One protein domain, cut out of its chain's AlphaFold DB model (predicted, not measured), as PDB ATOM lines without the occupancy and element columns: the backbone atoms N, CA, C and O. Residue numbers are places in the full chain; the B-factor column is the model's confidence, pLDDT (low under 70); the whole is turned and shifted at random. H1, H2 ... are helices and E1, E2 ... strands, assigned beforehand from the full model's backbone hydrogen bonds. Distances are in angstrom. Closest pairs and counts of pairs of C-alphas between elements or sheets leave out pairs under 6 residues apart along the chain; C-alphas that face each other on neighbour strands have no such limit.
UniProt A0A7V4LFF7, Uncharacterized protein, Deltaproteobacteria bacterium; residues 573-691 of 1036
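AT A GLANCE: This is residues 573 to 691 of the 1036 residues of an uncharacterized protein of Deltaproteobacteria bacterium (UniProt A0A7V4LFF7). What shape do these atoms make? A twisted four-strand sheet, E1 E2 E3 E6, makes one wall of a loose, incompletely closed barrel, and the small sheet E5 E4 E7 continues from E6 round the other side. After a long link, the short helices H1 and H2 lie outside, H2 grazing the large sheet. What is it built of? The printed part has 119 residues, running E1 E2 E3 E4 E5 E6 E7 H1 H2; both sheets are antiparallel, and the class is mostly strand, with 54 residues, under half, in named elements. It is compact, with a radius of gyration of the C-alphas of 14.5 A and spans of 43 by 38 by 24 A.

HOW THE PARTS SIT: How is the largest sheet ordered? E1, residues 573 to 577, E2, residues 581 to 591, and E3, residues 594 to 603, form a meander, each strand the antiparallel neighbour of the one before; E6, residues 641 to 649, is the edge strand beside E3. N 583 and O 576 are 2.8 A apart, N 587 and O 598 3.0 A, and N 597 and O 646 2.8 A. E2 bends by 66 degrees at residue 584. Where is the second sheet? Its order is E5, residues 621 to 623, E4, residues 613 to 615, and E7, residues 656 to 658, with N 622 and O 614 2.8 A apart and N 615 and O 657 2.7 A apart. The closest C-alphas of E5 and E6 are those of Pro 623 and Ala 646, 6.2 A apart, and residues 625 to 626 pair antiparallel with 644 to 645 of E6. Where are the helices? H2, residues 684 to 689, only grazes the large sheet with residues 686 to 689; its closest C-alphas to E3 are those of Ala 689 and Val 596, 7.4 A apart. H1, residues 678 to 681, is not on either sheet, and H1 and H2 meet only through their link. In H2 every O i to N i+4 pair is within hydrogen-bond range, while H1 is too short for such a pair.

IN THESE COORDINATES: Where do the first and last elements lie? E1 begins at C-alpha 573, (-17.889, -4.930, 4.112), and H2 ends at C-alpha 689, (-20.395, 14.899, 7.435). Which elements are longest? From first to last C-alpha E3 measures 27.9 A, E2 26.6 A and E6 26.2 A.

THE WHOLE: How far does it reach? The two C-alphas farthest apart, those of Ala 633 and Thr 651, are 43.3 A apart, and the printed part has no cut. Which links are long, and where is confidence low? The links E5 to E6 and E7 to H1 are long, with 17 and 19 residues; pLDDT is under 70 at residues 605 to 609 and 627 to 637.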
ATOM      1  N   ALA A 573     -16.957  -4.413   5.108       89.81
ATOM      2  CA  ALA A 573     -17.889  -4.930   4.112       89.81
ATOM      3  C   ALA A 573     -18.923  -5.888   4.737       89.81
ATOM      4  O   ALA A 573     -18.578  -6.763   5.531       89.81
ATOM      5  N   VAL A 574     -20.187  -5.746   4.338       86.19
ATOM      6  CA  VAL A 574     -21.312  -6.613   4.723       86.19
ATOM      7  C   VAL A 574     -22.204  -6.773   3.502       86.19
ATOM      8  O   VAL A 574     -22.731  -5.780   3.025       86.19
ATOM      9  N   ASP A 575     -22.417  -7.998   3.019       81.81
ATOM     10  CA  ASP A 575     -23.337  -8.247   1.902       81.81
ATOM     11  C   ASP A 575     -24.680  -8.783   2.417       81.81
ATOM     12  O   ASP A 575     -24.783  -9.934   2.872       81.81
ATOM     13  N   ARG A 576     -25.703  -7.918   2.432       84.75
ATOM     14  CA  ARG A 576     -27.050  -8.237   2.933       84.75
ATOM     15  C   ARG A 576     -28.140  -7.504   2.159       84.75
ATOM     16  O   ARG A 576     -28.228  -6.279   2.182       84.75
ATOM     17  N   THR A 577     -29.030  -8.270   1.540       79.62
ATOM     18  CA  THR A 577     -30.173  -7.753   0.781       79.62
ATOM     19  C   THR A 577     -31.389  -7.544   1.683       79.62
ATOM     20  O   THR A 577     -31.925  -8.501   2.235       79.62
ATOM     21  N   ALA A 578     -31.855  -6.300   1.793       74.50
ATOM     22  CA  ALA A 578     -33.157  -5.941   2.352       74.50
ATOM     23  C   ALA A 578     -34.160  -5.629   1.212       74.50
ATOM     24  O   ALA A 578     -33.762  -5.553   0.042       74.50
ATOM     25  N   PRO A 579     -35.465  -5.433   1.500       70.50
ATOM     26  CA  PRO A 579     -36.466  -5.196   0.456       70.50
ATOM     27  C   PRO A 579     -36.192  -3.958  -0.412       70.50
ATOM     28  O   PRO A 579     -36.303  -4.044  -1.628       70.50
ATOM     29  N   ALA A 580     -35.784  -2.835   0.195       73.56
ATOM     30  CA  ALA A 580     -35.594  -1.557  -0.504       73.56
ATOM     31  C   ALA A 580     -34.123  -1.157  -0.748       73.56
ATOM     32  O   ALA A 580     -33.867  -0.228  -1.514       73.56
ATOM     33  N   ALA A 581     -33.150  -1.863  -0.160       81.44
ATOM     34  CA  ALA A 581     -31.721  -1.625  -0.381       81.44
ATOM     35  C   ALA A 581     -30.875  -2.891  -0.148       81.44
ATOM     36  O   ALA A 581     -31.219  -3.727   0.687       81.44
ATOM     37  N   ARG A 582     -29.744  -3.022  -0.851       87.06
ATOM     38  CA  ARG A 582     -28.688  -4.004  -0.554       87.06
ATOM     39  C   ARG A 582     -27.591  -3.295   0.224       87.06
ATOM     40  O   ARG A 582     -26.967  -2.378  -0.300       87.06
ATOM     41  N   LEU A 583     -27.387  -3.684   1.477       88.50
ATOM     42  CA  LEU A 583     -26.305  -3.165   2.305       88.50
ATOM     43  C   LEU A 583     -24.967  -3.661   1.738       88.50
ATOM     44  O   LEU A 583     -24.866  -4.826   1.354       88.50
ATOM     45  N   LEU A 584     -23.984  -2.760   1.678       88.94
ATOM     46  CA  LEU A 584     -22.603  -3.025   1.254       88.94
ATOM     47  C   LEU A 584     -21.633  -3.103   2.440       88.94
ATOM     48  O   LEU A 584     -20.554  -3.686   2.325       88.94
ATOM     49  N   GLY A 585     -21.976  -2.470   3.567       92.31
ATOM     50  CA  GLY A 585     -21.120  -2.414   4.749       92.31
ATOM     51  C   GLY A 585     -21.243  -1.133   5.563       92.31
ATOM     52  O   GLY A 585     -22.132  -0.305   5.350       92.31
ATOM     53  N   PHE A 586     -20.316  -0.982   6.505       94.38
ATOM     54  CA  PHE A 586     -20.270   0.105   7.473       94.38
ATOM     55  C   PHE A 586     -18.921   0.831   7.441       94.38
ATOM     56  O   PHE A 586     -17.875   0.211   7.240       94.38
ATOM     57  N   SER A 587     -18.951   2.134   7.708       94.69
ATOM     58  CA  SER A 587     -17.761   2.957   7.956       94.69
ATOM     59  C   SER A 587     -17.985   3.840   9.179       94.69
ATOM     60  O   SER A 587     -19.104   4.281   9.433       94.69
ATOM     61  N   ALA A 588     -16.923   4.138   9.918       93.81
ATOM     62  CA  ALA A 588     -16.923   5.075  11.032       93.81
ATOM     63  C   ALA A 588     -15.827   6.132  10.843       93.81
ATOM     64  O   ALA A 588     -14.720   5.819  10.397       93.81
ATOM     65  N   LEU A 589     -16.117   7.377  11.220       92.06
ATOM     66  CA  LEU A 589     -15.148   8.471  11.262       92.06
ATOM     67  C   LEU A 589     -15.166   9.169  12.624       92.06
ATOM     68  O   LEU A 589     -16.253   9.516  13.091       92.06
ATOM     69  N   PRO A 590     -13.999   9.436  13.245       89.75
ATOM     70  CA  PRO A 590     -13.922  10.226  14.467       89.75
ATOM     71  C   PRO A 590     -14.476  11.644  14.271       89.75
ATOM     72  O   PRO A 590     -13.976  12.414  13.446       89.75
ATOM     73  N   ALA A 591     -15.469  11.993  15.082       88.25
ATOM     74  CA  ALA A 591     -16.097  13.307  15.159       88.25
ATOM     75  C   ALA A 591     -15.999  13.845  16.602       88.25
ATOM     76  O   ALA A 591     -15.605  13.128  17.523       88.25
ATOM     77  N   GLY A 592     -16.320  15.122  16.828       82.50
ATOM     78  CA  GLY A 592     -16.173  15.751  18.149       82.50
ATOM     79  C   GLY A 592     -16.965  15.028  19.249       82.50
ATOM     80  O   GLY A 592     -18.182  15.147  19.308       82.50
ATOM     81  N   GLY A 593     -16.275  14.285  20.123       87.25
ATOM     82  CA  GLY A 593     -16.892  13.514  21.212       87.25
ATOM     83  C   GLY A 593     -17.517  12.169  20.808       87.25
ATOM     84  O   GLY A 593     -18.239  11.582  21.613       87.25
ATOM     85  N   GLY A 594     -17.264  11.661  19.598       92.56
ATOM     86  CA  GLY A 594     -17.871  10.418  19.116       92.56
ATOM     87  C   GLY A 594     -17.435  10.010  17.712       92.56
ATOM     88  O   GLY A 594     -16.320  10.299  17.279       92.56
ATOM     89  N   TYR A 595     -18.335   9.342  16.998       93.69
ATOM     90  CA  TYR A 595     -18.147   8.896  15.624       93.69
ATOM     91  C   TYR A 595     -19.366   9.254  14.774       93.69
ATOM     92  O   TYR A 595     -20.502   9.125  15.228       93.69
ATOM     93  N   VAL A 596     -19.139   9.636  13.517       92.19
ATOM     94  CA  VAL A 596     -20.173   9.511  12.483       92.19
ATOM     95  C   VAL A 596     -20.073   8.108  11.899       92.19
ATOM     96  O   VAL A 596     -19.012   7.705  11.421       92.19
ATOM     97  N   VAL A 597     -21.174   7.364  11.975       93.69
ATOM     98  CA  VAL A 597     -21.326   6.004  11.453       93.69
ATOM     99  C   VAL A 597     -22.160   6.065  10.180       93.69
ATOM    100  O   VAL A 597     -23.278   6.586  10.180       93.69
ATOM    101  N   ALA A 598     -21.609   5.515   9.103       92.00
ATOM    102  CA  ALA A 598     -22.218   5.432   7.788       92.00
ATOM    103  C   ALA A 598     -22.623   3.989   7.468       92.00
ATOM    104  O   ALA A 598     -21.811   3.067   7.580       92.00
ATOM    105  N   ILE A 599     -23.867   3.804   7.028       91.38
ATOM    106  CA  ILE A 599     -24.347   2.574   6.392       91.38
ATOM    107  C   ILE A 599     -24.270   2.796   4.885       91.38
ATOM    108  O   ILE A 599     -24.997   3.633   4.355       91.38
ATOM    109  N   HIS A 600     -23.403   2.047   4.205       90.62
ATOM    110  CA  HIS A 600     -23.282   2.072   2.750       90.62
ATOM    111  C   HIS A 600     -24.250   1.051   2.147       90.62
ATOM    112  O   HIS A 600     -24.286  -0.102   2.589       90.62
ATOM    113  N   ALA A 601     -25.019   1.446   1.135       87.44
ATOM    114  CA  ALA A 601     -25.972   0.571   0.464       87.44
ATOM    115  C   ALA A 601     -26.129   0.907  -1.030       87.44
ATOM    116  O   ALA A 601     -25.697   1.959  -1.495       87.44
ATOM    117  N   ARG A 602     -26.779   0.009  -1.777       86.25
ATOM    118  CA  ARG A 602     -27.324   0.265  -3.118       86.25
ATOM    119  C   ARG A 602     -28.845   0.222  -3.067       86.25
ATOM    120  O   ARG A 602     -29.406  -0.677  -2.433       86.25
ATOM    121  N   GLN A 603     -29.513   1.162  -3.725       80.75
ATOM    122  CA  GLN A 603     -30.976   1.209  -3.776       80.75
ATOM    123  C   GLN A 603     -31.538   0.005  -4.561       80.75
ATOM    124  O   GLN A 603     -30.984  -0.377  -5.592       80.75
ATOM    125  N   ARG A 604     -32.623  -0.609  -4.060       79.62
ATOM    126  CA  ARG A 604     -33.354  -1.714  -4.724       79.62
ATOM    127  C   ARG A 604     -34.772  -1.359  -5.129       79.62
ATOM    128  O   ARG A 604     -35.255  -1.877  -6.124       79.62
ATOM    129  N   ALA A 605     -35.444  -0.537  -4.331       68.12
ATOM    130  CA  ALA A 605     -36.821  -0.146  -4.576       68.12
ATOM    131  C   ALA A 605     -36.913   1.360  -4.792       68.12
ATOM    132  O   ALA A 605     -36.134   2.132  -4.237       68.12
ATOM    133  N   GLU A 606     -37.922   1.755  -5.552       62.47
ATOM    134  CA  GLU A 606     -38.292   3.139  -5.836       62.47
ATOM    135  C   GLU A 606     -38.495   3.997  -4.575       62.47
ATOM    136  O   GLU A 606     -38.137   5.172  -4.546       62.47
ATOM    137  N   GLN A 607     -39.047   3.405  -3.511       62.16
ATOM    138  CA  GLN A 607     -39.264   4.084  -2.235       62.16
ATOM    139  C   GLN A 607     -38.022   3.977  -1.336       62.16
ATOM    140  O   GLN A 607     -37.461   2.882  -1.211       62.16
ATOM    141  N   PRO A 608     -37.612   5.062  -0.652       57.03
ATOM    142  CA  PRO A 608     -36.477   5.013   0.257       57.03
ATOM    143  C   PRO A 608     -36.760   4.045   1.423       57.03
ATOM    144  O   PRO A 608     -37.854   4.086   1.999       57.03
ATOM    145  N   PRO A 609     -35.800   3.181   1.810       65.69
ATOM    146  CA  PRO A 609     -35.934   2.340   2.998       65.69
ATOM    147  C   PRO A 609     -36.223   3.166   4.258       65.69
ATOM    148  O   PRO A 609     -35.743   4.290   4.411       65.69
ATOM    149  N   LEU A 610     -36.955   2.571   5.208       73.50
ATOM    150  CA  LEU A 610     -37.162   3.180   6.523       73.50
ATOM    151  C   LEU A 610     -35.802   3.539   7.168       73.50
ATOM    152  O   LEU A 610     -34.859   2.750   7.046       73.50
ATOM    153  N   PRO A 611     -35.676   4.699   7.845       77.19
ATOM    154  CA  PRO A 611     -34.427   5.105   8.491       77.19
ATOM    155  C   PRO A 611     -33.987   4.061   9.538       77.19
ATOM    156  O   PRO A 611     -34.727   3.832  10.502       77.19
ATOM    157  N   PRO A 612     -32.835   3.383   9.366       86.38
ATOM    158  CA  PRO A 612     -32.409   2.334  10.284       86.38
ATOM    159  C   PRO A 612     -31.951   2.935  11.617       86.38
ATOM    160  O   PRO A 612     -31.343   4.004  11.666       86.38
ATOM    161  N   VAL A 613     -32.216   2.231  12.717       92.62
ATOM    162  CA  VAL A 613     -31.829   2.669  14.062       92.62
ATOM    163  C   VAL A 613     -30.687   1.796  14.563       92.62
ATOM    164  O   VAL A 613     -30.829   0.579  14.662       92.62
ATOM    165  N   TRP A 614     -29.555   2.414  14.889       94.12
ATOM    166  CA  TRP A 614     -28.472   1.746  15.599       94.12
ATOM    167  C   TRP A 614     -28.821   1.592  17.076       94.12
ATOM    168  O   TRP A 614     -29.412   2.487  17.680       94.12
ATOM    169  N   ARG A 615     -28.402   0.478  17.672       96.50
ATOM    170  CA  ARG A 615     -28.552   0.181  19.090       96.50
ATOM    171  C   ARG A 615     -27.246  -0.334  19.678       96.50
ATOM    172  O   ARG A 615     -26.613  -1.200  19.076       96.50
ATOM    173  N   ASP A 616     -26.845   0.198  20.826       96.50
ATOM    174  CA  ASP A 616     -25.631  -0.226  21.535       96.50
ATOM    175  C   ASP A 616     -25.909  -1.356  22.551       96.50
ATOM    176  O   ASP A 616     -27.051  -1.790  22.741       96.50
ATOM    177  N   ALA A 617     -24.864  -1.822  23.236       94.19
ATOM    178  CA  ALA A 617     -24.955  -2.854  24.265       94.19
ATOM    179  C   ALA A 617     -25.602  -2.385  25.590       94.19
ATOM    180  O   ALA A 617     -25.979  -3.233  26.400       94.19
ATOM    181  N   ALA A 618     -25.759  -1.076  25.831       93.56
ATOM    182  CA  ALA A 618     -26.620  -0.553  26.900       93.56
ATOM    183  C   ALA A 618     -28.108  -0.493  26.488       93.56
ATOM    184  O   ALA A 618     -28.988  -0.406  27.347       93.56
ATOM    185  N   GLY A 619     -28.398  -0.577  25.188       92.38
ATOM    186  CA  GLY A 619     -29.737  -0.508  24.615       92.38
ATOM    187  C   GLY A 619     -30.176   0.898  24.192       92.38
ATOM    188  O   GLY A 619     -31.357   1.057  23.860       92.38
ATOM    189  N   GLU A 620     -29.267   1.878  24.189       95.81
ATOM    190  CA  GLU A 620     -29.466   3.245  23.687       95.81
ATOM    191  C   GLU A 620     -29.650   3.237  22.158       95.81
ATOM    192  O   GLU A 620     -29.167   2.328  21.483       95.81
ATOM    193  N   ARG A 621     -30.400   4.203  21.605       96.44
ATOM    194  CA  ARG A 621     -30.864   4.203  20.204       96.44
ATOM    195  C   ARG A 621     -30.380   5.440  19.448       96.44
ATOM    196  O   ARG A 621     -30.711   6.558  19.832       96.44
ATOM    197  N   PHE A 622     -29.698   5.231  18.323       94.00
ATOM    198  CA  PHE A 622     -29.157   6.283  17.457       94.00
ATOM    199  C   PHE A 622     -29.765   6.141  16.049       94.00
ATOM    200  O   PHE A 622     -29.340   5.273  15.280       94.00
ATOM    201  N   PRO A 623     -30.804   6.921  15.695       89.62
ATOM    202  CA  PRO A 623     -31.423   6.840  14.374       89.62
ATOM    203  C   PRO A 623     -30.465   7.366  13.298       89.62
ATOM    204  O   PRO A 623     -29.957   8.481  13.411       89.62
ATOM    205  N   ALA A 624     -30.240   6.580  12.245       87.12
ATOM    206  CA  ALA A 624     -29.517   7.020  11.059       87.12
ATOM    207  C   ALA A 624     -30.493   7.580  10.022       87.12
ATOM    208  O   ALA A 624     -31.531   6.979   9.747       87.12
ATOM    209  N   ALA A 625     -30.154   8.719   9.422       79.88
ATOM    210  CA  ALA A 625     -30.947   9.339   8.366       79.88
ATOM    211  C   ALA A 625     -30.336   9.050   6.989       79.88
ATOM    212  O   ALA A 625     -29.143   9.275   6.781       79.88
ATOM    213  N   TRP A 626     -31.163   8.612   6.037       78.12
ATOM    214  CA  TRP A 626     -30.840   8.694   4.610       78.12
ATOM    215  C   TRP A 626     -30.814  10.170   4.204       78.12
ATOM    216  O   TRP A 626     -31.759  10.903   4.503       78.12
ATOM    217  N   HIS A 627     -29.742  10.627   3.558       67.75
ATOM    218  CA  HIS A 627     -29.595  12.051   3.224       67.75
ATOM    219  C   HIS A 627     -30.411  12.484   1.993       67.75
ATOM    220  O   HIS A 627     -30.697  13.672   1.846       67.75
ATOM    221  N   ALA A 628     -30.790  11.550   1.113       67.69
ATOM    222  CA  ALA A 628     -31.474  11.843  -0.145       67.69
ATOM    223  C   ALA A 628     -32.331  10.678  -0.675       67.69
ATOM    224  O   ALA A 628     -32.197   9.539  -0.229       67.69
ATOM    225  N   GLY A 629     -33.176  10.990  -1.661       57.94
ATOM    226  CA  GLY A 629     -33.967  10.046  -2.457       57.94
ATOM    227  C   GLY A 629     -34.878  10.809  -3.426       57.94
ATOM    228  O   GLY A 629     -35.660  11.645  -2.983       57.94
ATOM    229  N   VAL A 630     -34.741  10.567  -4.734       55.31
ATOM    230  CA  VAL A 630     -35.397  11.342  -5.814       55.31
ATOM    231  C   VAL A 630     -36.895  11.037  -5.916       55.31
ATOM    232  O   VAL A 630     -37.247   9.866  -6.032       55.31
ATOM    233  N   THR A 631     -37.745  12.075  -5.961       52.75
ATOM    234  CA  THR A 631     -39.094  12.051  -6.568       52.75
ATOM    235  C   THR A 631     -39.656  13.468  -6.780       52.75
ATOM    236  O   THR A 631     -40.107  14.108  -5.826       52.75
ATOM    237  N   LEU A 632     -39.816  13.874  -8.046       50.81
ATOM    238  CA  LEU A 632     -40.754  14.940  -8.452       50.81
ATOM    239  C   LEU A 632     -41.931  14.440  -9.309       50.81
ATOM    240  O   LEU A 632     -42.949  15.123  -9.405       50.81
ATOM    241  N   ALA A 633     -41.826  13.234  -9.873       47.22
ATOM    242  CA  ALA A 633     -42.939  12.493 -10.478       47.22
ATOM    243  C   ALA A 633     -42.615  10.993 -10.567       47.22
ATOM    244  O   ALA A 633     -43.440  10.157 -10.210       47.22
ATOM    245  N   GLU A 634     -41.391  10.673 -10.993       51.59
ATOM    246  CA  GLU A 634     -40.865   9.309 -11.085       51.59
ATOM    247  C   GLU A 634     -39.758   9.065 -10.039       51.59
ATOM    248  O   GLU A 634     -39.061  10.022  -9.676       51.59
ATOM    249  N   PRO A 635     -39.572   7.824  -9.550       54.69
ATOM    250  CA  PRO A 635     -38.620   7.538  -8.474       54.69
ATOM    251  C   PRO A 635     -37.142   7.475  -8.885       54.69
ATOM    252  O   PRO A 635     -36.781   7.439 -10.067       54.69
ATOM    253  N   ALA A 636     -36.274   7.431  -7.869       61.03
ATOM    254  CA  ALA A 636     -34.851   7.145  -8.031       61.03
ATOM    255  C   ALA A 636     -34.626   5.723  -8.593       61.03
ATOM    256  O   ALA A 636     -35.246   4.772  -8.106       61.03
ATOM    257  N   PRO A 637     -33.730   5.551  -9.583       64.06
ATOM    258  CA  PRO A 637     -33.469   4.247 -10.175       64.06
ATOM    259  C   PRO A 637     -32.689   3.328  -9.215       64.06
ATOM    260  O   PRO A 637     -31.793   3.804  -8.506       64.06
ATOM    261  N   PRO A 638     -32.964   2.011  -9.207       71.06
ATOM    262  CA  PRO A 638     -32.159   1.041  -8.471       71.06
ATOM    263  C   PRO A 638     -30.696   0.983  -8.945       71.06
ATOM    264  O   PRO A 638     -30.306   1.568  -9.954       71.06
ATOM    265  N   GLY A 639     -29.850   0.287  -8.186       78.69
ATOM    266  CA  GLY A 639     -28.423   0.145  -8.491       78.69
ATOM    267  C   GLY A 639     -27.534   1.267  -7.944       78.69
ATOM    268  O   GLY A 639     -26.367   0.999  -7.636       78.69
ATOM    269  N   LEU A 640     -28.076   2.481  -7.769       80.00
ATOM    270  CA  LEU A 640     -27.350   3.654  -7.265       80.00
ATOM    271  C   LEU A 640     -26.787   3.446  -5.845       80.00
ATOM    272  O   LEU A 640     -27.498   2.907  -4.992       80.00
ATOM    273  N   PRO A 641     -25.554   3.917  -5.556       82.50
ATOM    274  CA  PRO A 641     -25.037   4.005  -4.197       82.50
ATOM    275  C   PRO A 641     -25.787   5.088  -3.409       82.50
ATOM    276  O   PRO A 641     -26.057   6.171  -3.939       82.50
ATOM    277  N   VAL A 642     -26.107   4.762  -2.155       82.19
ATOM    278  CA  VAL A 642     -26.799   5.613  -1.176       82.19
ATOM    279  C   VAL A 642     -26.233   5.385   0.233       82.19
ATOM    280  O   VAL A 642     -25.880   4.249   0.581       82.19
ATOM    281  N   VAL A 643     -26.185   6.425   1.075       86.31
ATOM    282  CA  VAL A 643     -25.699   6.318   2.466       86.31
ATOM    283  C   VAL A 643     -26.711   6.809   3.514       86.31
ATOM    284  O   VAL A 643     -27.377   7.834   3.356       86.31
ATOM    285  N   ALA A 644     -26.798   6.083   4.637       86.88
ATOM    286  CA  ALA A 644     -27.454   6.555   5.862       86.88
ATOM    287  C   ALA A 644     -26.414   6.935   6.922       86.88
ATOM    288  O   ALA A 644     -25.463   6.187   7.152       86.88
ATOM    289  N   LEU A 645     -26.615   8.069   7.595       88.00
ATOM    290  CA  LEU A 645     -25.666   8.646   8.552       88.00
ATOM    291  C   LEU A 645     -26.278   8.773   9.953       88.00
ATOM    292  O   LEU A 645     -27.382   9.294  10.106       88.00
ATOM    293  N   ALA A 646     -25.532   8.352  10.975       91.44
ATOM    294  CA  ALA A 646     -25.831   8.573  12.393       91.44
ATOM    295  C   ALA A 646     -24.602   9.133  13.124       91.44
ATOM    296  O   ALA A 646     -23.477   8.716  12.855       91.44
ATOM    297  N   PHE A 647     -24.813  10.024  14.095       92.44
ATOM    298  CA  PHE A 647     -23.793  10.354  15.093       92.44
ATOM    299  C   PHE A 647     -23.972   9.453  16.317       92.44
ATOM    300  O   PHE A 647     -25.084   9.317  16.828       92.44
ATOM    301  N   VAL A 648     -22.879   8.861  16.797       94.88
ATOM    302  CA  VAL A 648     -22.849   7.996  17.983       94.88
ATOM    303  C   VAL A 648     -21.773   8.520  18.946       94.88
ATOM    304  O   VAL A 648     -20.622   8.674  18.533       94.88
ATOM    305  N   PRO A 649     -22.098   8.821  20.217       93.88
ATOM    306  CA  PRO A 649     -21.137   9.374  21.168       93.88
ATOM    307  C   PRO A 649     -20.089   8.333  21.584       93.88
ATOM    308  O   PRO A 649     -20.358   7.133  21.623       93.88
ATOM    309  N   ALA A 650     -18.901   8.793  21.983       90.94
ATOM    310  CA  ALA A 650     -17.798   7.928  22.427       90.94
ATOM    311  C   ALA A 650     -18.097   7.140  23.724       90.94
ATOM    312  O   ALA A 650     -17.313   6.281  24.118       90.94
ATOM    313  N   THR A 651     -19.218   7.429  24.391       92.94
ATOM    314  CA  THR A 651     -19.731   6.717  25.570       92.94
ATOM    315  C   THR A 651     -20.575   5.482  25.238       92.94
ATOM    316  O   THR A 651     -20.855   4.698  26.147       92.94
ATOM    317  N   ALA A 652     -20.996   5.303  23.979       93.44
ATOM    318  CA  ALA A 652     -21.795   4.155  23.550       93.44
ATOM    319  C   ALA A 652     -20.998   2.842  23.656       93.44
ATOM    320  O   ALA A 652     -19.800   2.794  23.366       93.44
ATOM    321  N   ARG A 653     -21.659   1.758  24.071       94.25
ATOM    322  CA  ARG A 653     -21.015   0.469  24.357       94.25
ATOM    323  C   ARG A 653     -21.131  -0.481  23.171       94.25
ATOM    324  O   ARG A 653     -22.227  -0.868  22.781       94.25
ATOM    325  N   LEU A 654     -19.995  -0.912  22.631       93.81
ATOM    326  CA  LEU A 654     -19.960  -1.933  21.583       93.81
ATOM    327  C   LEU A 654     -20.398  -3.315  22.132       93.81
ATOM    328  O   LEU A 654     -20.190  -3.589  23.317       93.81
ATOM    329  N   PRO A 655     -20.981  -4.202  21.298       94.44
ATOM    330  CA  PRO A 655     -21.246  -4.028  19.868       94.44
ATOM    331  C   PRO A 655     -22.421  -3.087  19.562       94.44
ATOM    332  O   PRO A 655     -23.429  -3.083  20.265       94.44
ATOM    333  N   LEU A 656     -22.310  -2.351  18.454       96.12
ATOM    334  CA  LEU A 656     -23.433  -1.645  17.829       96.12
ATOM    335  C   LEU A 656     -24.141  -2.587  16.851       96.12
ATOM    336  O   LEU A 656     -23.477  -3.290  16.090       96.12
ATOM    337  N   ARG A 657     -25.477  -2.601  16.856       94.94
ATOM    338  CA  ARG A 657     -26.322  -3.415  15.963       94.94
ATOM    339  C   ARG A 657     -27.469  -2.602  15.373       94.94
ATOM    340  O   ARG A 657     -27.917  -1.649  15.998       94.94
ATOM    341  N   ILE A 658     -27.975  -2.985  14.204       91.69
ATOM    342  CA  ILE A 658     -29.185  -2.384  13.629       91.69
ATOM    343  C   ILE A 658     -30.415  -3.036  14.278       91.69
ATOM    344  O   ILE A 658     -30.552  -4.262  14.298       91.69
ATOM    345  N   GLU A 659     -31.304  -2.213  14.831       91.88
ATOM    346  CA  GLU A 659     -32.492  -2.640  15.571       91.88
ATOM    347  C   GLU A 659     -33.393  -3.558  14.727       91.88
ATOM    348  O   GLU A 659     -33.735  -3.248  13.589       91.88
ATOM    349  N   GLY A 660     -33.763  -4.713  15.291       87.31
ATOM    350  CA  GLY A 660     -34.521  -5.754  14.587       87.31
ATOM    351  C   GLY A 660     -33.680  -6.722  13.741       87.31
ATOM    352  O   GLY A 660     -34.260  -7.594  13.101       87.31
ATOM    353  N   THR A 661     -32.345  -6.614  13.746       87.25
ATOM    354  CA  THR A 661     -31.443  -7.484  12.962       87.25
ATOM    355  C   THR A 661     -30.289  -8.062  13.793       87.25
ATOM    356  O   THR A 661     -30.045  -7.655  14.931       87.25
ATOM    357  N   ASP A 662     -29.554  -9.011  13.210       87.25
ATOM    358  CA  ASP A 662     -28.269  -9.525  13.697       87.25
ATOM    359  C   ASP A 662     -27.063  -8.658  13.274       87.25
ATOM    360  O   ASP A 662     -25.959  -8.839  13.792       87.25
ATOM    361  N   LEU A 663     -27.266  -7.711  12.352       91.06
ATOM    362  CA  LEU A 663     -26.202  -6.957  11.691       91.06
ATOM    363  C   LEU A 663     -25.615  -5.878  12.601       91.06
ATOM    364  O   LEU A 663     -26.342  -5.124  13.249       91.06
ATOM    365  N   GLY A 664     -24.288  -5.770  12.614       91.75
ATOM    366  CA  GLY A 664     -23.575  -4.836  13.474       91.75
ATOM    367  C   GLY A 664     -22.063  -5.027  13.461       91.75
ATOM    368  O   GLY A 664     -21.533  -5.770  12.637       91.75
ATOM    369  N   PHE A 665     -21.376  -4.369  14.393       95.38
ATOM    370  CA  PHE A 665     -19.927  -4.463  14.570       95.38
ATOM    371  C   PHE A 665     -19.515  -4.405  16.048       95.38
ATOM    372  O   PHE A 665     -20.140  -3.723  16.862       95.38
ATOM    373  N   ALA A 666     -18.457  -5.145  16.393       94.44
ATOM    374  CA  ALA A 666     -17.885  -5.211  17.744       94.44
ATOM    375  C   ALA A 666     -16.676  -4.277  17.947       94.44
ATOM    376  O   ALA A 666     -16.319  -3.987  19.083       94.44
ATOM    377  N   GLU A 667     -16.095  -3.777  16.855       94.25
ATOM    378  CA  GLU A 667     -14.996  -2.808  16.811       94.25
ATOM    379  C   GLU A 667     -15.347  -1.718  15.790       94.25
ATOM    380  O   GLU A 667     -16.095  -1.978  14.847       94.25
ATOM    381  N   TRP A 668     -14.844  -0.492  15.969       93.56
ATOM    382  CA  TRP A 668     -15.166   0.622  15.074       93.56
ATOM    383  C   TRP A 668     -14.585   0.393  13.665       93.56
ATOM    384  O   TRP A 668     -13.363   0.284  13.539       93.56
ATOM    385  N   PRO A 669     -15.402   0.387  12.592       94.12
ATOM    386  CA  PRO A 669     -14.922   0.207  11.223       94.12
ATOM    387  C   PRO A 669     -14.326   1.519  10.690       94.12
ATOM    388  O   PRO A 669     -14.932   2.205   9.868       94.12
ATOM    389  N   VAL A 670     -13.176   1.933  11.226       91.31
ATOM    390  CA  VAL A 670     -12.599   3.261  10.964       91.31
ATOM    391  C   VAL A 670     -12.117   3.376   9.517       91.31
ATOM    392  O   VAL A 670     -11.165   2.713   9.110       91.31
ATOM    393  N   ALA A 671     -12.746   4.263   8.747       85.94
ATOM    394  CA  ALA A 671     -12.362   4.532   7.367       85.94
ATOM    395  C   ALA A 671     -11.277   5.619   7.307       85.94
ATOM    396  O   ALA A 671     -11.516   6.766   7.682       85.94
ATOM    397  N   ALA A 672     -10.086   5.284   6.809       78.00
ATOM    398  CA  ALA A 672      -9.055   6.281   6.536       78.00
ATOM    399  C   ALA A 672      -9.382   7.083   5.263       78.00
ATOM    400  O   ALA A 672      -9.805   6.518   4.249       78.00
ATOM    401  N   ALA A 673      -9.135   8.392   5.322       76.38
ATOM    402  CA  ALA A 673      -9.239   9.323   4.205       76.38
ATOM    403  C   ALA A 673      -8.000  10.235   4.208       76.38
ATOM    404  O   ALA A 673      -7.742  10.950   5.179       76.38
ATOM    405  N   ASP A 674      -7.216  10.153   3.140       82.38
ATOM    406  CA  ASP A 674      -5.969  10.877   2.899       82.38
ATOM    407  C   ASP A 674      -5.766  11.035   1.378       82.38
ATOM    408  O   ASP A 674      -6.668  10.735   0.597       82.38
ATOM    409  N   ASP A 675      -4.606  11.539   0.961       79.50
ATOM    410  CA  ASP A 675      -4.246  11.801  -0.439       79.50
ATOM    411  C   ASP A 675      -3.288  10.756  -1.050       79.50
ATOM    412  O   ASP A 675      -2.644  11.027  -2.062       79.50
ATOM    413  N   ARG A 676      -3.196   9.550  -0.464       85.94
ATOM    414  CA  ARG A 676      -2.370   8.448  -0.998       85.94
ATOM    415  C   ARG A 676      -3.034   7.695  -2.147       85.94
ATOM    416  O   ARG A 676      -2.326   7.163  -2.995       85.94
ATOM    417  N   SER A 677      -4.365   7.624  -2.163       90.69
ATOM    418  CA  SER A 677      -5.127   6.996  -3.245       90.69
ATOM    419  C   SER A 677      -6.475   7.677  -3.478       90.69
ATOM    420  O   SER A 677      -7.044   8.292  -2.571       90.69
ATOM    421  N   VAL A 678      -7.021   7.550  -4.690       92.56
ATOM    422  CA  VAL A 678      -8.335   8.111  -5.038       92.56
ATOM    423  C   VAL A 678      -9.462   7.471  -4.220       92.56
ATOM    424  O   VAL A 678     -10.367   8.184  -3.802       92.56
ATOM    425  N   GLU A 679      -9.374   6.180  -3.891       91.94
ATOM    426  CA  GLU A 679     -10.290   5.509  -2.949       91.94
ATOM    427  C   GLU A 679     -10.360   6.207  -1.574       91.94
ATOM    428  O   GLU A 679     -11.417   6.281  -0.944       91.94
ATOM    429  N   ARG A 680      -9.229   6.739  -1.090       90.50
ATOM    430  CA  ARG A 680      -9.155   7.469   0.184       90.50
ATOM    431  C   ARG A 680      -9.603   8.926   0.032       90.50
ATOM    432  O   ARG A 680     -10.257   9.440   0.940       90.50
ATOM    433  N   LEU A 681      -9.345   9.560  -1.116       90.25
ATOM    434  CA  LEU A 681      -9.867  10.893  -1.449       90.25
ATOM    435  C   LEU A 681     -11.395  10.898  -1.625       90.25
ATOM    436  O   LEU A 681     -12.060  11.823  -1.163       90.25
ATOM    437  N   SER A 682     -11.992   9.871  -2.234       90.62
ATOM    438  CA  SER A 682     -13.441   9.843  -2.478       90.62
ATOM    439  C   SER A 682     -14.273   9.662  -1.195       90.62
ATOM    440  O   SER A 682     -15.477   9.901  -1.197       90.62
ATOM    441  N   ARG A 683     -13.641   9.380  -0.045       90.06
ATOM    442  CA  ARG A 683     -14.271   9.416   1.293       90.06
ATOM    443  C   ARG A 683     -14.478  10.833   1.861       90.06
ATOM    444  O   ARG A 683     -15.060  10.969   2.939       90.06
ATOM    445  N   ILE A 684     -14.066  11.894   1.157       89.81
ATOM    446  CA  ILE A 684     -14.258  13.298   1.577       89.81
ATOM    447  C   ILE A 684     -15.718  13.663   1.965       89.81
ATOM    448  O   ILE A 684     -15.866  14.400   2.942       89.81
ATOM    449  N   PRO A 685     -16.803  13.160   1.334       88.75
ATOM    450  CA  PRO A 685     -18.179  13.411   1.793       88.75
ATOM    451  C   PRO A 685     -18.443  12.968   3.239       88.75
ATOM    452  O   PRO A 685     -19.110  13.677   3.992       88.75
ATOM    453  N   LEU A 686     -17.839  11.859   3.681       87.56
ATOM    454  CA  LEU A 686     -17.930  11.425   5.078       87.56
ATOM    455  C   LEU A 686     -17.093  12.312   6.010       87.56
ATOM    456  O   LEU A 686     -17.539  12.595   7.121       87.56
ATOM    457  N   LEU A 687     -15.918  12.792   5.577       87.81
ATOM    458  CA  LEU A 687     -15.145  13.779   6.349       87.81
ATOM    459  C   LEU A 687     -15.968  15.053   6.575       87.81
ATOM    460  O   LEU A 687     -16.073  15.510   7.713       87.81
ATOM    461  N   ARG A 688     -16.611  15.568   5.518       86.00
ATOM    462  CA  ARG A 688     -17.536  16.710   5.580       86.00
ATOM    463  C   ARG A 688     -18.658  16.434   6.589       86.00
ATOM    464  O   ARG A 688     -18.819  17.203   7.530       86.00
ATOM    465  N   ALA A 689     -19.347  15.295   6.486       81.44
ATOM    466  CA  ALA A 689     -20.395  14.899   7.435       81.44
ATOM    467  C   ALA A 689     -19.907  14.741   8.895       81.44
ATOM    468  O   ALA A 689     -20.675  14.962   9.829       81.44
ATOM    469  N   ALA A 690     -18.633  14.393   9.105       84.81
ATOM    470  CA  ALA A 690     -17.987  14.310  10.418       84.81
ATOM    471  C   ALA A 690     -17.433  15.656  10.941       84.81
ATOM    472  O   ALA A 690     -16.803  15.685  12.002       84.81
ATOM    473  N   GLY A 691     -17.630  16.765  10.215       82.81
ATOM    474  CA  GLY A 691     -17.088  18.085  10.559       82.81
ATOM    475  C   GLY A 691     -15.560  18.176  10.440       82.81
ATOM    476  O   GLY A 691     -14.926  18.976  11.129       82.81
TER     477      GLY A 691